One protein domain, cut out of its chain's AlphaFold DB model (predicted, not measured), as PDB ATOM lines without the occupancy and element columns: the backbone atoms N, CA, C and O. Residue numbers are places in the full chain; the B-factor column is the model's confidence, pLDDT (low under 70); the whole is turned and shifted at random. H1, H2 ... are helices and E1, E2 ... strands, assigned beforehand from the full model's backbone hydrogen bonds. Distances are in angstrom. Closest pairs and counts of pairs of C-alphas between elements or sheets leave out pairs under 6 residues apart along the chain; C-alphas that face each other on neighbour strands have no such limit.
ATOM      1  N   LEU A   5      23.036  39.063 -37.058       97.25
ATOM      2  CA  LEU A   5      21.918  39.688 -37.754       97.25
ATOM      3  C   LEU A   5      20.632  38.898 -37.496       97.25
ATOM      4  O   LEU A   5      20.673  37.723 -37.109       97.25
ATOM      5  N   GLY A   6      19.491  39.521 -37.789       96.62
ATOM      6  CA  GLY A   6      18.163  38.906 -37.739       96.62
ATOM      7  C   GLY A   6      17.891  37.905 -38.864       96.62
ATOM      8  O   GLY A   6      16.840  37.969 -39.500       96.62
ATOM      9  N   LEU A   7      18.852  37.022 -39.149       95.94
ATOM     10  CA  LEU A   7      18.744  35.998 -40.183       95.94
ATOM     11  C   LEU A   7      17.944  34.808 -39.673       95.94
ATOM     12  O   LEU A   7      18.200  34.305 -38.583       95.94
ATOM     13  N   ASP A   8      17.017  34.325 -40.483       94.75
ATOM     14  CA  ASP A   8      16.395  33.028 -40.272       94.75
ATOM     15  C   ASP A   8      17.420  31.920 -40.600       94.75
ATOM     16  O   ASP A   8      17.884  31.860 -41.740       94.75
ATOM     17  N   PRO A   9      17.829  31.060 -39.643       93.19
ATOM     18  CA  PRO A   9      18.923  30.111 -39.872       93.19
ATOM     19  C   PRO A   9      18.702  29.127 -41.038       93.19
ATOM     20  O   PRO A   9      19.661  28.869 -41.766       93.19
ATOM     21  N   PRO A  10      17.486  28.587 -41.275       94.75
ATOM     22  CA  PRO A  10      17.233  27.722 -42.428       94.75
ATOM     23  C   PRO A  10      17.380  28.418 -43.784       94.75
ATOM     24  O   PRO A  10      17.922  27.830 -44.717       94.75
ATOM     25  N   THR A  11      16.877  29.648 -43.920       93.88
ATOM     26  CA  THR A  11      16.842  30.352 -45.216       93.88
ATOM     27  C   THR A  11      18.026  31.292 -45.436       93.88
ATOM     28  O   THR A  11      18.327  31.648 -46.574       93.88
ATOM     29  N   MET A  12      18.711  31.702 -44.365       93.62
ATOM     30  CA  MET A  12      19.775  32.713 -44.360       93.62
ATOM     31  C   MET A  12      19.340  34.076 -44.933       93.62
ATOM     32  O   MET A  12      20.178  34.886 -45.370       93.62
ATOM     33  N   LEU A  13      18.030  34.332 -44.915       94.19
ATOM     34  CA  LEU A  13      17.396  35.598 -45.271       94.19
ATOM     35  C   LEU A  13      17.088  36.404 -44.011       94.19
ATOM     36  O   LEU A  13      16.904  35.840 -42.931       94.19
ATOM     37  N   LEU A  14      17.055  37.730 -44.145       92.94
ATOM     38  CA  LEU A  14      16.598  38.596 -43.062       92.94
ATOM     39  C   LEU A  14      15.106  38.362 -42.812       92.94
ATOM     40  O   LEU A  14      14.340  38.049 -43.723       92.94
ATOM     41  N   ARG A  15      14.684  38.506 -41.559       85.56
ATOM     42  CA  ARG A  15      13.264  38.503 -41.205       85.56
ATOM     43  C   ARG A  15      12.591  39.762 -41.760       85.56
ATOM     44  O   ARG A  15      12.700  40.830 -41.171       85.56
ATOM     45  N   ASP A  16      11.814  39.611 -42.831       70.75
ATOM     46  CA  ASP A  16      11.167  40.705 -43.586       70.75
ATOM     47  C   ASP A  16       9.975  41.392 -42.881       70.75
ATOM     48  O   ASP A  16       8.926  41.644 -43.474       70.75
ATOM     49  N   LYS A  17      10.075  41.690 -41.585       77.69
ATOM     50  CA  LYS A  17       8.967  42.294 -40.822       77.69
ATOM     51  C   LYS A  17       9.386  43.474 -39.948       77.69
ATOM     52  O   LYS A  17       8.674  43.838 -39.014       77.69
ATOM     53  N   GLY A  18      10.515  44.089 -40.282       89.69
ATOM     54  CA  GLY A  18      10.975  45.321 -39.661       89.69
ATOM     55  C   GLY A  18      11.884  45.119 -38.443       89.69
ATOM     56  O   GLY A  18      12.212  43.993 -38.055       89.69
ATOM     57  N   PRO A  19      12.299  46.234 -37.822       93.94
ATOM     58  CA  PRO A  19      13.471  46.278 -36.951       93.94
ATOM     59  C   PRO A  19      13.343  45.472 -35.661       93.94
ATOM     60  O   PRO A  19      14.322  44.902 -35.187       93.94
ATOM     61  N   THR A  20      12.146  45.401 -35.081       95.38
ATOM     62  CA  THR A  20      11.916  44.659 -33.833       95.38
ATOM     63  C   THR A  20      12.037  43.152 -34.031       95.38
ATOM     64  O   THR A  20      12.598  42.467 -33.179       95.38
ATOM     65  N   LEU A  21      11.559  42.629 -35.161       94.94
ATOM     66  CA  LEU A  21      11.643  41.204 -35.473       94.94
ATOM     67  C   LEU A  21      13.040  40.807 -35.946       94.94
ATOM     68  O   LEU A  21      13.505  39.727 -35.585       94.94
ATOM     69  N   GLU A  22      13.737  41.686 -36.669       96.38
ATOM     70  CA  GLU A  22      15.169  41.506 -36.928       96.38
ATOM     71  C   GLU A  22      15.971  41.461 -35.620       96.38
ATOM     72  O   GLU A  22      16.787  40.557 -35.438       96.38
ATOM     73  N   LEU A  23      15.700  42.368 -34.672       97.00
ATOM     74  CA  LEU A  23      16.358  42.371 -33.361       97.00
ATOM     75  C   LEU A  23      16.072  41.087 -32.589       97.00
ATOM     76  O   LEU A  23      16.991  40.476 -32.047       97.00
ATOM     77  N   GLN A  24      14.801  40.690 -32.514       97.00
ATOM     78  CA  GLN A  24      14.403  39.483 -31.804       97.00
ATOM     79  C   GLN A  24      15.119  38.258 -32.384       97.00
ATOM     80  O   GLN A  24      15.724  37.502 -31.629       97.00
ATOM     81  N   GLN A  25      15.136  38.106 -33.710       97.12
ATOM     82  CA  GLN A  25      15.838  37.001 -34.360       97.12
ATOM     83  C   GLN A  25      17.354  37.067 -34.115       97.12
ATOM     84  O   GLN A  25      17.975  36.038 -33.865       97.12
ATOM     85  N   ALA A  26      17.963  38.256 -34.129       97.69
ATOM     86  CA  ALA A  26      19.383  38.427 -33.815       97.69
ATOM     87  C   ALA A  26      19.712  38.010 -32.369       97.69
ATOM     88  O   ALA A  26      20.743  37.376 -32.120       97.69
ATOM     89  N   LEU A  27      18.828  38.326 -31.416       97.69
ATOM     90  CA  LEU A  27      18.939  37.893 -30.023       97.69
ATOM     91  C   LEU A  27      18.747  36.378 -29.892       97.69
ATOM     92  O   LEU A  27      19.524  35.734 -29.199       97.69
ATOM     93  N   GLU A  28      17.761  35.790 -30.568       97.00
ATOM     94  CA  GLU A  28      17.523  34.339 -30.569       97.00
ATOM     95  C   GLU A  28      18.708  33.570 -31.171       97.00
ATOM     96  O   GLU A  28      19.168  32.590 -30.587       97.00
ATOM     97  N   ASN A  29      19.264  34.060 -32.283       97.31
ATOM     98  CA  ASN A  29      20.477  33.515 -32.894       97.31
ATOM     99  C   ASN A  29      21.668  33.616 -31.931       97.31
ATOM    100  O   ASN A  29      22.409  32.650 -31.744       97.31
ATOM    101  N   SER A  30      21.826  34.767 -31.272       97.94
ATOM    102  CA  SER A  30      22.860  34.972 -30.254       97.94
ATOM    103  C   SER A  30      22.702  34.006 -29.077       97.94
ATOM    104  O   SER A  30      23.684  33.419 -28.634       97.94
ATOM    105  N   GLU A  31      21.480  33.808 -28.586       96.56
ATOM    106  CA  GLU A  31      21.181  32.899 -27.479       96.56
ATOM    107  C   GLU A  31      21.427  31.436 -27.858       96.56
ATOM    108  O   GLU A  31      21.991  30.684 -27.065       96.56
ATOM    109  N   ALA A  32      21.062  31.028 -29.074       95.88
ATOM    110  CA  ALA A  32      21.339  29.684 -29.571       95.88
ATOM    111  C   ALA A  32      22.847  29.396 -29.595       95.88
ATOM    112  O   ALA A  32      23.278  28.348 -29.119       95.88
ATOM    113  N   VAL A  33      23.661  30.350 -30.070       96.00
ATOM    114  CA  VAL A  33      25.125  30.222 -30.036       96.00
ATOM    115  C   VAL A  33      25.641  30.222 -28.597       96.00
ATOM    116  O   VAL A  33      26.479  29.391 -28.266       96.00
ATOM    117  N   ALA A  34      25.144  31.109 -27.729       94.25
ATOM    118  CA  ALA A  34      25.561  31.182 -26.327       94.25
ATOM    119  C   ALA A  34      25.340  29.853 -25.587       94.25
ATOM    120  O   ALA A  34      26.230  29.386 -24.873       94.25
ATOM    121  N   LYS A  35      24.196  29.200 -25.820       92.50
ATOM    122  CA  LYS A  35      23.855  27.905 -25.213       92.50
ATOM    123  C   LYS A  35      24.839  26.795 -25.578       92.50
ATOM    124  O   LYS A  35      25.116  25.951 -24.733       92.50
ATOM    125  N   CYS A  36      25.434  26.825 -26.774       91.94
ATOM    126  CA  CYS A  36      26.487  25.877 -27.159       91.94
ATOM    127  C   CYS A  36      27.757  25.984 -26.293       91.94
ATOM    128  O   CYS A  36      28.561  25.057 -26.283       91.94
ATOM    129  N   PHE A  37      27.937  27.093 -25.567       89.62
ATOM    130  CA  PHE A  37      29.059  27.342 -24.655       89.62
ATOM    131  C   PHE A  37      28.631  27.353 -23.182       89.62
ATOM    132  O   PHE A  37      29.307  27.977 -22.366       89.62
ATOM    133  N   ASN A  38      27.495  26.732 -22.834       87.88
ATOM    134  CA  ASN A  38      26.913  26.810 -21.489       87.88
ATOM    135  C   ASN A  38      26.846  28.265 -20.994       87.88
ATOM    136  O   ASN A  38      27.235  28.579 -19.874       87.88
ATOM    137  N   CYS A  39      26.399  29.172 -21.864       90.19
ATOM    138  CA  CYS A  39      26.167  30.584 -21.570       90.19
ATOM    139  C   CYS A  39      24.731  30.969 -21.949       90.19
ATOM    140  O   CYS A  39      24.082  30.297 -22.749       90.19
ATOM    141  N   SER A  40      24.250  32.092 -21.418       92.56
ATOM    142  CA  SER A  40      23.079  32.784 -21.966       92.56
ATOM    143  C   SER A  40      23.386  34.261 -22.130       92.56
ATOM    144  O   SER A  40      24.019  34.869 -21.270       92.56
ATOM    145  N   ILE A  41      22.884  34.886 -23.190       94.25
ATOM    146  CA  ILE A  41      23.004  36.335 -23.354       94.25
ATOM    147  C   ILE A  41      22.204  37.097 -22.287       94.25
ATOM    148  O   ILE A  41      22.512  38.250 -21.992       94.25
ATOM    149  N   SER A  42      21.196  36.468 -21.678       92.75
ATOM    150  CA  SER A  42      20.343  37.103 -20.666       92.75
ATOM    151  C   SER A  42      20.943  37.096 -19.254       92.75
ATOM    152  O   SER A  42      20.581  37.938 -18.428       92.75
ATOM    153  N   THR A  43      21.869  36.173 -18.971       90.81
ATOM    154  CA  THR A  43      22.487  36.018 -17.643       90.81
ATOM    155  C   THR A  43      24.003  36.098 -17.654       90.81
ATOM    156  O   THR A  43      24.567  36.428 -16.629       90.81
ATOM    157  N   SER A  44      24.679  35.825 -18.767       92.38
ATOM    158  CA  SER A  44      26.145  35.739 -18.838       92.38
ATOM    159  C   SER A  44      26.785  36.923 -19.571       92.38
ATOM    160  O   SER A  44      28.005  36.959 -19.718       92.38
ATOM    161  N   SER A  45      25.999  37.890 -20.057       93.94
ATOM    162  CA  SER A  45      26.530  39.036 -20.802       93.94
ATOM    163  C   SER A  45      27.335  39.982 -19.915       93.94
ATOM    164  O   SER A  45      26.818  40.519 -18.941       93.94
ATOM    165  N   ILE A  46      28.581  40.242 -20.311       94.81
ATOM    166  CA  ILE A  46      29.412  41.346 -19.814       94.81
ATOM    167  C   ILE A  46      29.005  42.639 -20.518       94.81
ATOM    168  O   ILE A  46      28.788  43.666 -19.876       94.81
ATOM    169  N   ALA A  47      28.894  42.573 -21.847       95.25
ATOM    170  CA  ALA A  47      28.516  43.688 -22.695       95.25
ATOM    171  C   ALA A  47      27.629  43.212 -23.847       95.25
ATOM    172  O   ALA A  47      27.810  42.111 -24.379       95.25
ATOM    173  N   LEU A  48      26.691  44.060 -24.250       95.88
ATOM    174  CA  LEU A  48      25.849  43.868 -25.418       95.88
ATOM    175  C   LEU A  48      25.975  45.105 -26.305       95.88
ATOM    176  O   LEU A  48      25.443  46.167 -25.978       95.88
ATOM    177  N   VAL A  49      26.701  44.959 -27.414       96.69
ATOM    178  CA  VAL A  49      26.833  46.016 -28.418       96.69
ATOM    179  C   VAL A  49      25.763  45.801 -29.481       96.69
ATOM    180  O   VAL A  49      25.662  44.711 -30.037       96.69
ATOM    181  N   ILE A  50      24.953  46.817 -29.752       97.12
ATOM    182  CA  ILE A  50      23.875  46.777 -30.736       97.12
ATOM    183  C   ILE A  50      24.159  47.846 -31.784       97.12
ATOM    184  O   ILE A  50      24.116  49.044 -31.500       97.12
ATOM    185  N   TYR A  51      24.457  47.410 -33.001       96.94
ATOM    186  CA  TYR A  51      24.604  48.313 -34.129       96.94
ATOM    187  C   TYR A  51      23.239  48.555 -34.762       96.94
ATOM    188  O   TYR A  51      22.456  47.623 -34.954       96.94
ATOM    189  N   CYS A  52      22.964  49.808 -35.090       96.06
ATOM    190  CA  CYS A  52      21.733  50.257 -35.716       96.06
ATOM    191  C   CYS A  52      22.071  50.942 -37.038       96.06
ATOM    192  O   CYS A  52      22.960  51.794 -37.087       96.06
ATOM    193  N   SER A  53      21.348  50.592 -38.096       95.38
ATOM    194  CA  SER A  53      21.460  51.282 -39.378       95.38
ATOM    195  C   SER A  53      20.866  52.691 -39.301       95.38
ATOM    196  O   SER A  53      19.864  52.931 -38.618       95.38
ATOM    197  N   SER A  54      21.454  53.625 -40.046       94.06
ATOM    198  CA  SER A  54      20.954  54.993 -40.209       94.06
ATOM    199  C   SER A  54      19.580  55.077 -40.877       94.06
ATOM    200  O   SER A  54      18.909  56.100 -40.743       94.06
ATOM    201  N   SER A  55      19.119  53.999 -41.521       93.88
ATOM    202  CA  SER A  55      17.757  53.900 -42.057       93.88
ATOM    203  C   SER A  55      16.675  53.862 -40.970       93.88
ATOM    204  O   SER A  55      15.502  54.056 -41.283       93.88
ATOM    205  N   LEU A  56      17.047  53.620 -39.707       93.50
ATOM    206  CA  LEU A  56      16.117  53.605 -38.582       93.50
ATOM    207  C   LEU A  56      15.746  55.013 -38.124       93.50
ATOM    208  O   LEU A  56      16.606  55.804 -37.711       93.50
ATOM    209  N   ASN A  57      14.440  55.273 -38.086       91.88
ATOM    210  CA  ASN A  57      13.877  56.477 -37.482       91.88
ATOM    211  C   ASN A  57      13.815  56.365 -35.940       91.88
ATOM    212  O   ASN A  57      14.144  55.338 -35.342       91.88
ATOM    213  N   SER A  58      13.394  57.438 -35.268       89.50
ATOM    214  CA  SER A  58      13.324  57.496 -33.800       89.50
ATOM    215  C   SER A  58      12.295  56.537 -33.185       89.50
ATOM    216  O   SER A  58      12.537  55.990 -32.103       89.50
ATOM    217  N   SER A  59      11.164  56.291 -33.856       92.19
ATOM    218  CA  SER A  59      10.162  55.334 -33.374       92.19
ATOM    219  C   SER A  59      10.665  53.896 -33.454       92.19
ATOM    220  O   SER A  59      10.501  53.146 -32.492       92.19
ATOM    221  N   ASP A  60      11.361  53.538 -34.533       93.88
ATOM    222  CA  ASP A  60      11.962  52.215 -34.710       93.88
ATOM    223  C   ASP A  60      13.010  51.950 -33.630       93.88
ATOM    224  O   ASP A  60      13.034  50.892 -33.006       93.88
ATOM    225  N   ARG A  61      13.844  52.958 -33.360       92.00
ATOM    226  CA  ARG A  61      14.850  52.946 -32.297       92.00
ATOM    227  C   ARG A  61      14.242  52.693 -30.916       92.00
ATOM    228  O   ARG A  61      14.736  51.858 -30.160       92.00
ATOM    229  N   SER A  62      13.138  53.366 -30.610       91.81
ATOM    230  CA  SER A  62      12.420  53.180 -29.343       91.81
ATOM    231  C   SER A  62      11.782  51.787 -29.254       91.81
ATOM    232  O   SER A  62      11.801  51.150 -28.201       91.81
ATOM    233  N   ALA A  63      11.257  51.277 -30.371       93.75
ATOM    234  CA  ALA A  63      10.699  49.932 -30.449       93.75
ATOM    235  C   ALA A  63      11.776  48.847 -30.263       93.75
ATOM    236  O   ALA A  63      11.534  47.869 -29.556       93.75
ATOM    237  N   ILE A  64      12.975  49.038 -30.827       94.44
ATOM    238  CA  ILE A  64      14.147  48.171 -30.624       94.44
ATOM    239  C   ILE A  64      14.533  48.107 -29.141       94.44
ATOM    240  O   ILE A  64      14.724  47.014 -28.609       94.44
ATOM    241  N   GLU A  65      14.620  49.252 -28.456       93.75
ATOM    242  CA  GLU A  65      14.952  49.301 -27.023       93.75
ATOM    243  C   GLU A  65      13.967  48.462 -26.195       93.75
ATOM    244  O   GLU A  65      14.376  47.578 -25.435       93.75
ATOM    245  N   ASN A  66      12.667  48.677 -26.406       94.25
ATOM    246  CA  ASN A  66      11.610  47.939 -25.714       94.25
ATOM    247  C   ASN A  66      11.652  46.440 -26.040       94.25
ATOM    248  O   ASN A  66      11.569  45.601 -25.140       94.25
ATOM    249  N   GLN A  67      11.834  46.088 -27.316       95.56
ATOM    250  CA  GLN A  67      11.887  44.698 -27.755       95.56
ATOM    251  C   GLN A  67      13.092  43.957 -27.163       95.56
ATOM    252  O   GLN A  67      12.949  42.799 -26.765       95.56
ATOM    253  N   LYS A  68      14.259  44.608 -27.040       95.31
ATOM    254  CA  LYS A  68      15.422  44.043 -26.335       95.31
ATOM    255  C   LYS A  68      15.051  43.687 -24.898       95.31
ATOM    256  O   LYS A  68      15.306  42.562 -24.473       95.31
ATOM    257  N   VAL A  69      14.464  44.628 -24.153       94.12
ATOM    258  CA  VAL A  69      14.107  44.420 -22.739       94.12
ATOM    259  C   VAL A  69      13.159  43.231 -22.590       94.12
ATOM    260  O   VAL A  69      13.417  42.344 -21.775       94.12
ATOM    261  N   ILE A  70      12.112  43.170 -23.416       95.31
ATOM    262  CA  ILE A  70      11.134  42.073 -23.414       95.31
ATOM    263  C   ILE A  70      11.813  40.736 -23.735       95.31
ATOM    264  O   ILE A  70      11.653  39.772 -22.986       95.31
ATOM    265  N   SER A  71      12.601  40.684 -24.810       95.25
ATOM    266  CA  SER A  71      13.229  39.445 -25.286       95.25
ATOM    267  C   SER A  71      14.226  38.891 -24.264       95.25
ATOM    268  O   SER A  71      14.182  37.708 -23.934       95.25
ATOM    269  N   LEU A  72      15.084  39.742 -23.689       94.06
ATOM    270  CA  LEU A  72      16.050  39.323 -22.667       94.06
ATOM    271  C   LEU A  72      15.360  38.860 -21.375       94.06
ATOM    272  O   LEU A  72      15.794  37.881 -20.767       94.06
ATOM    273  N   ALA A  73      14.271  39.521 -20.965       92.44
ATOM    274  CA  ALA A  73      13.487  39.095 -19.808       92.44
ATOM    275  C   ALA A  73      12.835  37.722 -20.040       92.44
ATOM    276  O   ALA A  73      12.891  36.859 -19.163       92.44
ATOM    277  N   GLN A  74      12.272  37.489 -21.229       92.62
ATOM    278  CA  GLN A  74      11.700  36.196 -21.609       92.62
ATOM    279  C   GLN A  74      12.753  35.082 -21.615       92.62
ATOM    280  O   GLN A  74      12.517  34.026 -21.029       92.62
ATOM    281  N   MET A  75      13.930  35.326 -22.201       92.56
ATOM    282  CA  MET A  75      15.043  34.367 -22.190       92.56
ATOM    283  C   MET A  75      15.466  34.012 -20.760       92.56
ATOM    284  O   MET A  75      15.619  32.835 -20.432       92.56
ATOM    285  N   LYS A  76      15.561  35.012 -19.876       89.31
ATOM    286  CA  LYS A  76      15.895  34.800 -18.463       89.31
ATOM    287  C   LYS A  76      14.844  33.956 -17.733       89.31
ATOM    288  O   LYS A  76      15.197  33.082 -16.945       89.31
ATOM    289  N   LEU A  77      13.555  34.184 -17.995       88.00
ATOM    290  CA  LEU A  77      12.463  33.393 -17.408       88.00
ATOM    291  C   LEU A  77      12.481  31.932 -17.875       88.00
ATOM    292  O   LEU A  77      12.271  31.027 -17.066       88.00
ATOM    293  N   GLN A  78      12.759  31.694 -19.159       86.12
ATOM    294  CA  GLN A  78      12.870  30.342 -19.714       86.12
ATOM    295  C   GLN A  78      14.005  29.540 -19.062       86.12
ATOM    296  O   GLN A  78      13.826  28.356 -18.792       86.12
ATOM    297  N   LEU A  79      15.137  30.180 -18.749       81.50
ATOM    298  CA  LEU A  79      16.255  29.535 -18.049       81.50
ATOM    299  C   LEU A  79      15.897  29.148 -16.612       81.50
ATOM    300  O   LEU A  79      16.165  28.025 -16.202       81.50
ATOM    301  N   ASN A  80      15.234  30.043 -15.877       72.12
ATOM    302  CA  ASN A  80      14.833  29.799 -14.485       72.12
ATOM    303  C   ASN A  80      13.745  28.720 -14.343       72.12
ATOM    304  O   ASN A  80      13.542  28.191 -13.254       72.12
ATOM    305  N   SER A  81      13.027  28.421 -15.428       66.25
ATOM    306  CA  SER A  81      11.977  27.396 -15.459       66.25
ATOM    307  C   SER A  81      12.543  25.982 -15.667       66.25
ATOM    308  O   SER A  81      11.841  24.999 -15.433       66.25
ATOM    309  N   GLY A  82      13.806  25.865 -16.093       57.59
ATOM    310  CA  GLY A  82      14.560  24.614 -16.140       57.59
ATOM    311  C   GLY A  82      15.327  24.388 -14.834       57.59
ATOM    312  O   GLY A  82      15.901  25.315 -14.273       57.59
ATOM    313  N   SER A  83      15.327  23.154 -14.328       44.41
ATOM    314  CA  SER A  83      16.009  22.771 -13.084       44.41
ATOM    315  C   SER A  83      17.476  23.238 -13.043       44.41
ATOM    316  O   SER A  83      18.262  22.893 -13.921       44.41
ATOM    317  N   GLY A  84      17.826  24.004 -12.001       50.16
ATOM    318  CA  GLY A  84      19.183  24.136 -11.458       50.16
ATOM    319  C   GLY A  84      20.284  24.552 -12.438       50.16
ATOM    320  O   GLY A  84      21.297  23.865 -12.531       50.16
ATOM    321  N   SER A  85      20.136  25.664 -13.166       53.62
ATOM    322  CA  SER A  85      21.252  26.162 -13.979       53.62
ATOM    323  C   SER A  85      22.350  26.738 -13.067       53.62
ATOM    324  O   SER A  85      22.161  27.802 -12.476       53.62
ATOM    325  N   ASN A  86      23.511  26.078 -12.978       57.88
ATOM    326  CA  ASN A  86      24.728  26.576 -12.302       57.88
ATOM    327  C   ASN A  86      25.417  27.722 -13.080       57.88
ATOM    328  O   ASN A  86      26.638  27.861 -13.074       57.88
ATOM    329  N   MET A  87      24.639  28.518 -13.806       62.25
ATOM    330  CA  MET A  87      25.141  29.501 -14.754       62.25
ATOM    331  C   MET A  87      25.620  30.750 -14.017       62.25
ATOM    332  O   MET A  87      24.903  31.243 -13.140       62.25
ATOM    333  N   PRO A  88      26.784  31.318 -14.377       60.34
ATOM    334  CA  PRO A  88      27.215  32.583 -13.808       60.34
ATOM    335  C   PRO A  88      26.192  33.670 -14.158       60.34
ATOM    336  O   PRO A  88      25.879  33.897 -15.330       60.34
ATOM    337  N   VAL A  89      25.661  34.323 -13.122       73.69
ATOM    338  CA  VAL A  89      24.705  35.424 -13.257       73.69
ATOM    339  C   VAL A  89      25.457  36.747 -13.178       73.69
ATOM    340  O   VAL A  89      25.826  37.224 -12.107       73.69
ATOM    341  N   VAL A  90      25.656  37.354 -14.336       74.00
ATOM    342  CA  VAL A  90      26.123  38.721 -14.510       74.00
ATOM    343  C   VAL A  90      24.920  39.653 -14.401       74.00
ATOM    344  O   VAL A  90      24.058  39.734 -15.279       74.00
ATOM    345  N   ASN A  91      24.843  40.358 -13.278       67.81
ATOM    346  CA  ASN A  91      23.807  41.351 -13.052       67.81
ATOM    347  C   ASN A  91      24.254  42.674 -13.680       67.81
ATOM    348  O   ASN A  91      25.162  43.312 -13.161       67.81
ATOM    349  N   ARG A  92      23.548  43.107 -14.735       83.44
ATOM    350  CA  ARG A  92      23.719  44.394 -15.448       83.44
ATOM    351  C   ARG A  92      24.888  44.398 -16.451       83.44
ATOM    352  O   ARG A  92      25.933  44.978 -16.170       83.44
ATOM    353  N   PRO A  93      24.706  43.806 -17.647       92.00
ATOM    354  CA  PRO A  93      25.646  44.017 -18.742       92.00
ATOM    355  C   PRO A  93      25.770  45.504 -19.080       92.00
ATOM    356  O   PRO A  93      24.801  46.264 -18.979       92.00
ATOM    357  N   VAL A  94      26.945  45.892 -19.566       94.69
ATOM    358  CA  VAL A  94      27.113  47.157 -20.278       94.69
ATOM    359  C   VAL A  94      26.317  47.093 -21.582       94.69
ATOM    360  O   VAL A  94      26.394  46.100 -22.306       94.69
ATOM    361  N   ILE A  95      25.544  48.131 -21.890       95.00
ATOM    362  CA  ILE A  95      24.777  48.216 -23.133       95.00
ATOM    363  C   ILE A  95      25.348  49.364 -23.949       95.00
ATOM    364  O   ILE A  95      25.451  50.486 -23.460       95.00
ATOM    365  N   LEU A  96      25.712  49.079 -25.193       95.94
ATOM    366  CA  LEU A  96      26.251  50.072 -26.105       95.94
ATOM    367  C   LEU A  96      25.503  50.006 -27.425       95.94
ATOM    368  O   LEU A  96      25.427  48.963 -28.062       95.94
ATOM    369  N   TYR A  97      24.999  51.145 -27.848       96.25
ATOM    370  CA  TYR A  97      24.384  51.351 -29.137       96.25
ATOM    371  C   TYR A  97      25.326  52.120 -30.045       96.25
ATOM    372  O   TYR A  97      25.949  53.084 -29.607       96.25
ATOM    373  N   ILE A  98      25.415  51.706 -31.306       95.81
ATOM    374  CA  ILE A  98      26.257  52.357 -32.311       95.81
ATOM    375  C   ILE A  98      25.430  52.573 -33.575       95.81
ATOM    376  O   ILE A  98      24.900  51.622 -34.144       95.81
ATOM    377  N   LEU A  99      25.337  53.819 -34.026       95.25
ATOM    378  CA  LEU A  99      24.692  54.186 -35.278       95.25
ATOM    379  C   LEU A  99      25.716  54.128 -36.416       95.25
ATOM    380  O   LEU A  99      26.735  54.823 -36.398       95.25
ATOM    381  N   VAL A 100      25.427  53.306 -37.419       94.31
ATOM    382  CA  VAL A 100      26.280  53.101 -38.595       94.31
ATOM    383  C   VAL A 100      25.520  53.418 -39.882       94.31
ATOM    384  O   VAL A 100      24.290  53.354 -39.888       94.31
ATOM    385  N   PRO A 101      26.208  53.774 -40.984       94.31
ATOM    386  CA  PRO A 101      25.533  54.106 -42.237       94.31
ATOM    387  C   PRO A 101      24.662  52.968 -42.767       94.31
ATOM    388  O   PRO A 101      23.506  53.205 -43.107       94.31
ATOM    389  N   ASP A 102      25.195  51.747 -42.783       95.38
ATOM    390  CA  ASP A 102      24.486  50.539 -43.199       95.38
ATOM    391  C   ASP A 102      25.080  49.314 -42.487       95.38
ATOM    392  O   ASP A 102      26.206  49.362 -41.979       95.38
ATOM    393  N   LEU A 103      24.329  48.216 -42.468       96.38
ATOM    394  CA  LEU A 103      24.763  46.922 -41.944       96.38
ATOM    395  C   LEU A 103      24.837  45.885 -43.069       96.38
ATOM    396  O   LEU A 103      24.225  46.058 -44.130       96.38
ATOM    397  N   PRO A 104      25.567  44.772 -42.879       95.50
ATOM    398  CA  PRO A 104      25.609  43.721 -43.884       95.50
ATOM    399  C   PRO A 104      24.194  43.238 -44.240       95.50
ATOM    400  O   PRO A 104      23.315  43.146 -43.386       95.50
ATOM    401  N   LYS A 105      23.972  42.946 -45.528       94.31
ATOM    402  CA  LYS A 105      22.654  42.600 -46.097       94.31
ATOM    403  C   LYS A 105      21.577  43.690 -45.949       94.31
ATOM    404  O   LYS A 105      20.407  43.388 -46.155       94.31
ATOM    405  N   ARG A 106      21.960  44.941 -45.665       94.56
ATOM    406  CA  ARG A 106      21.035  46.058 -45.399       94.56
ATOM    407  C   ARG A 106      20.114  45.784 -44.212       94.56
ATOM    408  O   ARG A 106      18.966  46.227 -44.196       94.56
ATOM    409  N   ALA A 107      20.612  45.005 -43.252       96.06
ATOM    410  CA  ALA A 107      19.912  44.767 -42.006       96.06
ATOM    411  C   ALA A 107      19.705  46.084 -41.252       96.06
ATOM    412  O   ALA A 107      20.461  47.047 -41.395       96.06
ATOM    413  N   LEU A 108      18.687  46.115 -40.410       95.94
ATOM    414  CA  LEU A 108      18.393  47.274 -39.583       95.94
ATOM    415  C   LEU A 108      19.178  47.245 -38.272       95.94
ATOM    416  O   LEU A 108      19.537  48.299 -37.742       95.94
ATOM    417  N   VAL A 109      19.468  46.045 -37.767       96.44
ATOM    418  CA  VAL A 109      20.132  45.828 -36.479       96.44
ATOM    419  C   VAL A 109      21.094  44.641 -36.499       96.44
ATOM    420  O   VAL A 109      20.829  43.607 -37.112       96.44
ATOM    421  N   GLU A 110      22.196  44.775 -35.764       97.75
ATOM    422  CA  GLU A 110      23.155  43.703 -35.478       97.75
ATOM    423  C   GLU A 110      23.431  43.660 -33.974       97.75
ATOM    424  O   GLU A 110      23.704  44.690 -33.357       97.75
ATOM    425  N   VAL A 111      23.396  42.471 -33.375       98.00
ATOM    426  CA  VAL A 111      23.668  42.269 -31.948       98.00
ATOM    427  C   VAL A 111      24.993  41.547 -31.770       98.00
ATOM    428  O   VAL A 111      25.181  40.440 -32.262       98.00
ATOM    429  N   LYS A 112      25.911  42.132 -31.006       97.69
ATOM    430  CA  LYS A 112      27.224  41.564 -30.702       97.69
ATOM    431  C   LYS A 112      27.408  41.405 -29.190       97.69
ATOM    432  O   LYS A 112      27.823  42.347 -28.511       97.69
ATOM    433  N   PRO A 113      27.135  40.205 -28.648       96.19
ATOM    434  CA  PRO A 113      27.358  39.912 -27.240       96.19
ATOM    435  C   PRO A 113      28.829  39.613 -26.916       96.19
ATOM    436  O   PRO A 113      29.555  38.947 -27.676       96.19
ATOM    437  N   LEU A 114      29.230  40.027 -25.718       95.00
ATOM    438  CA  LEU A 114      30.412  39.556 -25.008       95.00
ATOM    439  C   LEU A 114      29.958  38.858 -23.726       95.00
ATOM    440  O   LEU A 114      29.321  39.483 -22.882       95.00
ATOM    441  N   LEU A 115      30.276  37.571 -23.592       93.31
ATOM    442  CA  LEU A 115      29.785  36.714 -22.511       93.31
ATOM    443  C   LEU A 115      30.922  36.260 -21.593       93.31
ATOM    444  O   LEU A 115      32.067  36.138 -22.030       93.31
ATOM    445  N   TYR A 116      30.580  35.970 -20.343       89.88
ATOM    446  CA  TYR A 116      31.447  35.347 -19.351       89.88
ATOM    447  C   TYR A 116      31.018  33.895 -19.104       89.88
ATOM    448  O   TYR A 116      29.917  33.670 -18.604       89.88
TER     449      TYR A 116
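AT A GLANCE: This is residues 5 to 116 of the 290 residues of the protein "Putative translation initiation inhibitor UK114/IBM1" of Handroanthus impetiginosus (UniProt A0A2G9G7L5). A three-stranded sheet has helix H1 packed over one face, on the side of E3, and the longer helix H2 lies side by side with H1, reaching the sheet at fewer places. The opposite face of the sheet is bare of named helices, and a long link, residues 81 to 93, runs from the end of H2 back to edge strand E2. The printed part has 112 residues with two named helices and three named strands, in the order H1, E1, H2, E2, E3. The sheet's order is E2, E1, E3, with E2 parallel and E3 antiparallel to E1, a mixed sheet, and the class is mixed, helices and strands. The whole is compact, with a radius of gyration of the C-alphas of 13.9 A, and spans 42 by 30 by 19 A.

HOW THE PARTS SIT: The inner strand of the sheet is E1, residues 45 to 53. On one side of it is edge strand E2, residues 94 to 100, parallel at 18 degrees, with N 50 and O 96 within hydrogen-bond range at 2.8 A. On its other side is edge strand E3, residues 109 to 115, antiparallel at 166 degrees, with N 112 and O 49 at 2.8 A and N 49 and O 112 at 3.0 A. E2 and E3 are apart. H1, residues 19 to 35, is on the sheet at a height of 8.0 A. It lies over E3 and only just not over E1, on which 2 of its 17 C-alphas fall, and it runs along the strands, at 26 degrees to E3 on the local plane. The closest C-alphas of H1 and E3 are those of Leu 23 and Val 109, 6.0 A apart. H2, residues 58 to 80, is on the sheet too, with 9 pairs of C-alphas within 10 A; the helices and sheet make two layers, helices on one face of a sheet. H1 and H2 touch, with the closest C-alphas, of Thr 20 and Ile 64, 5.3 A apart, at a shallow tilt of 30 degrees, the same way. E1, H2 and E2 form a strand-helix-strand unit, two parallel neighbour strands with a helix between, and its crossover is right-handed. In H1 and H2 every O i to N i+4 pair is within hydrogen-bond range.

IN THESE COORDINATES: H1 begins at C-alpha 19, (13.471, 46.278, -36.951), and is 24.1 A long. E1 measures 22.8 A, and H2, the longest helix, 33.8 A. E2 and E3 are each 19.3 A long, and E3 ends at C-alpha 115, (29.785, 36.714, -22.511).

THE WHOLE: The C-alphas farthest apart are those of Ser 83 and Pro 101, at 43.8 A. The printed part has no cut. The link from H2 to E2, 13 residues, is long, and the link from E1 to H2 is tight. The mean pLDDT of the printed part is 90.2; residues 81 to 88 and residue 91 are under 70.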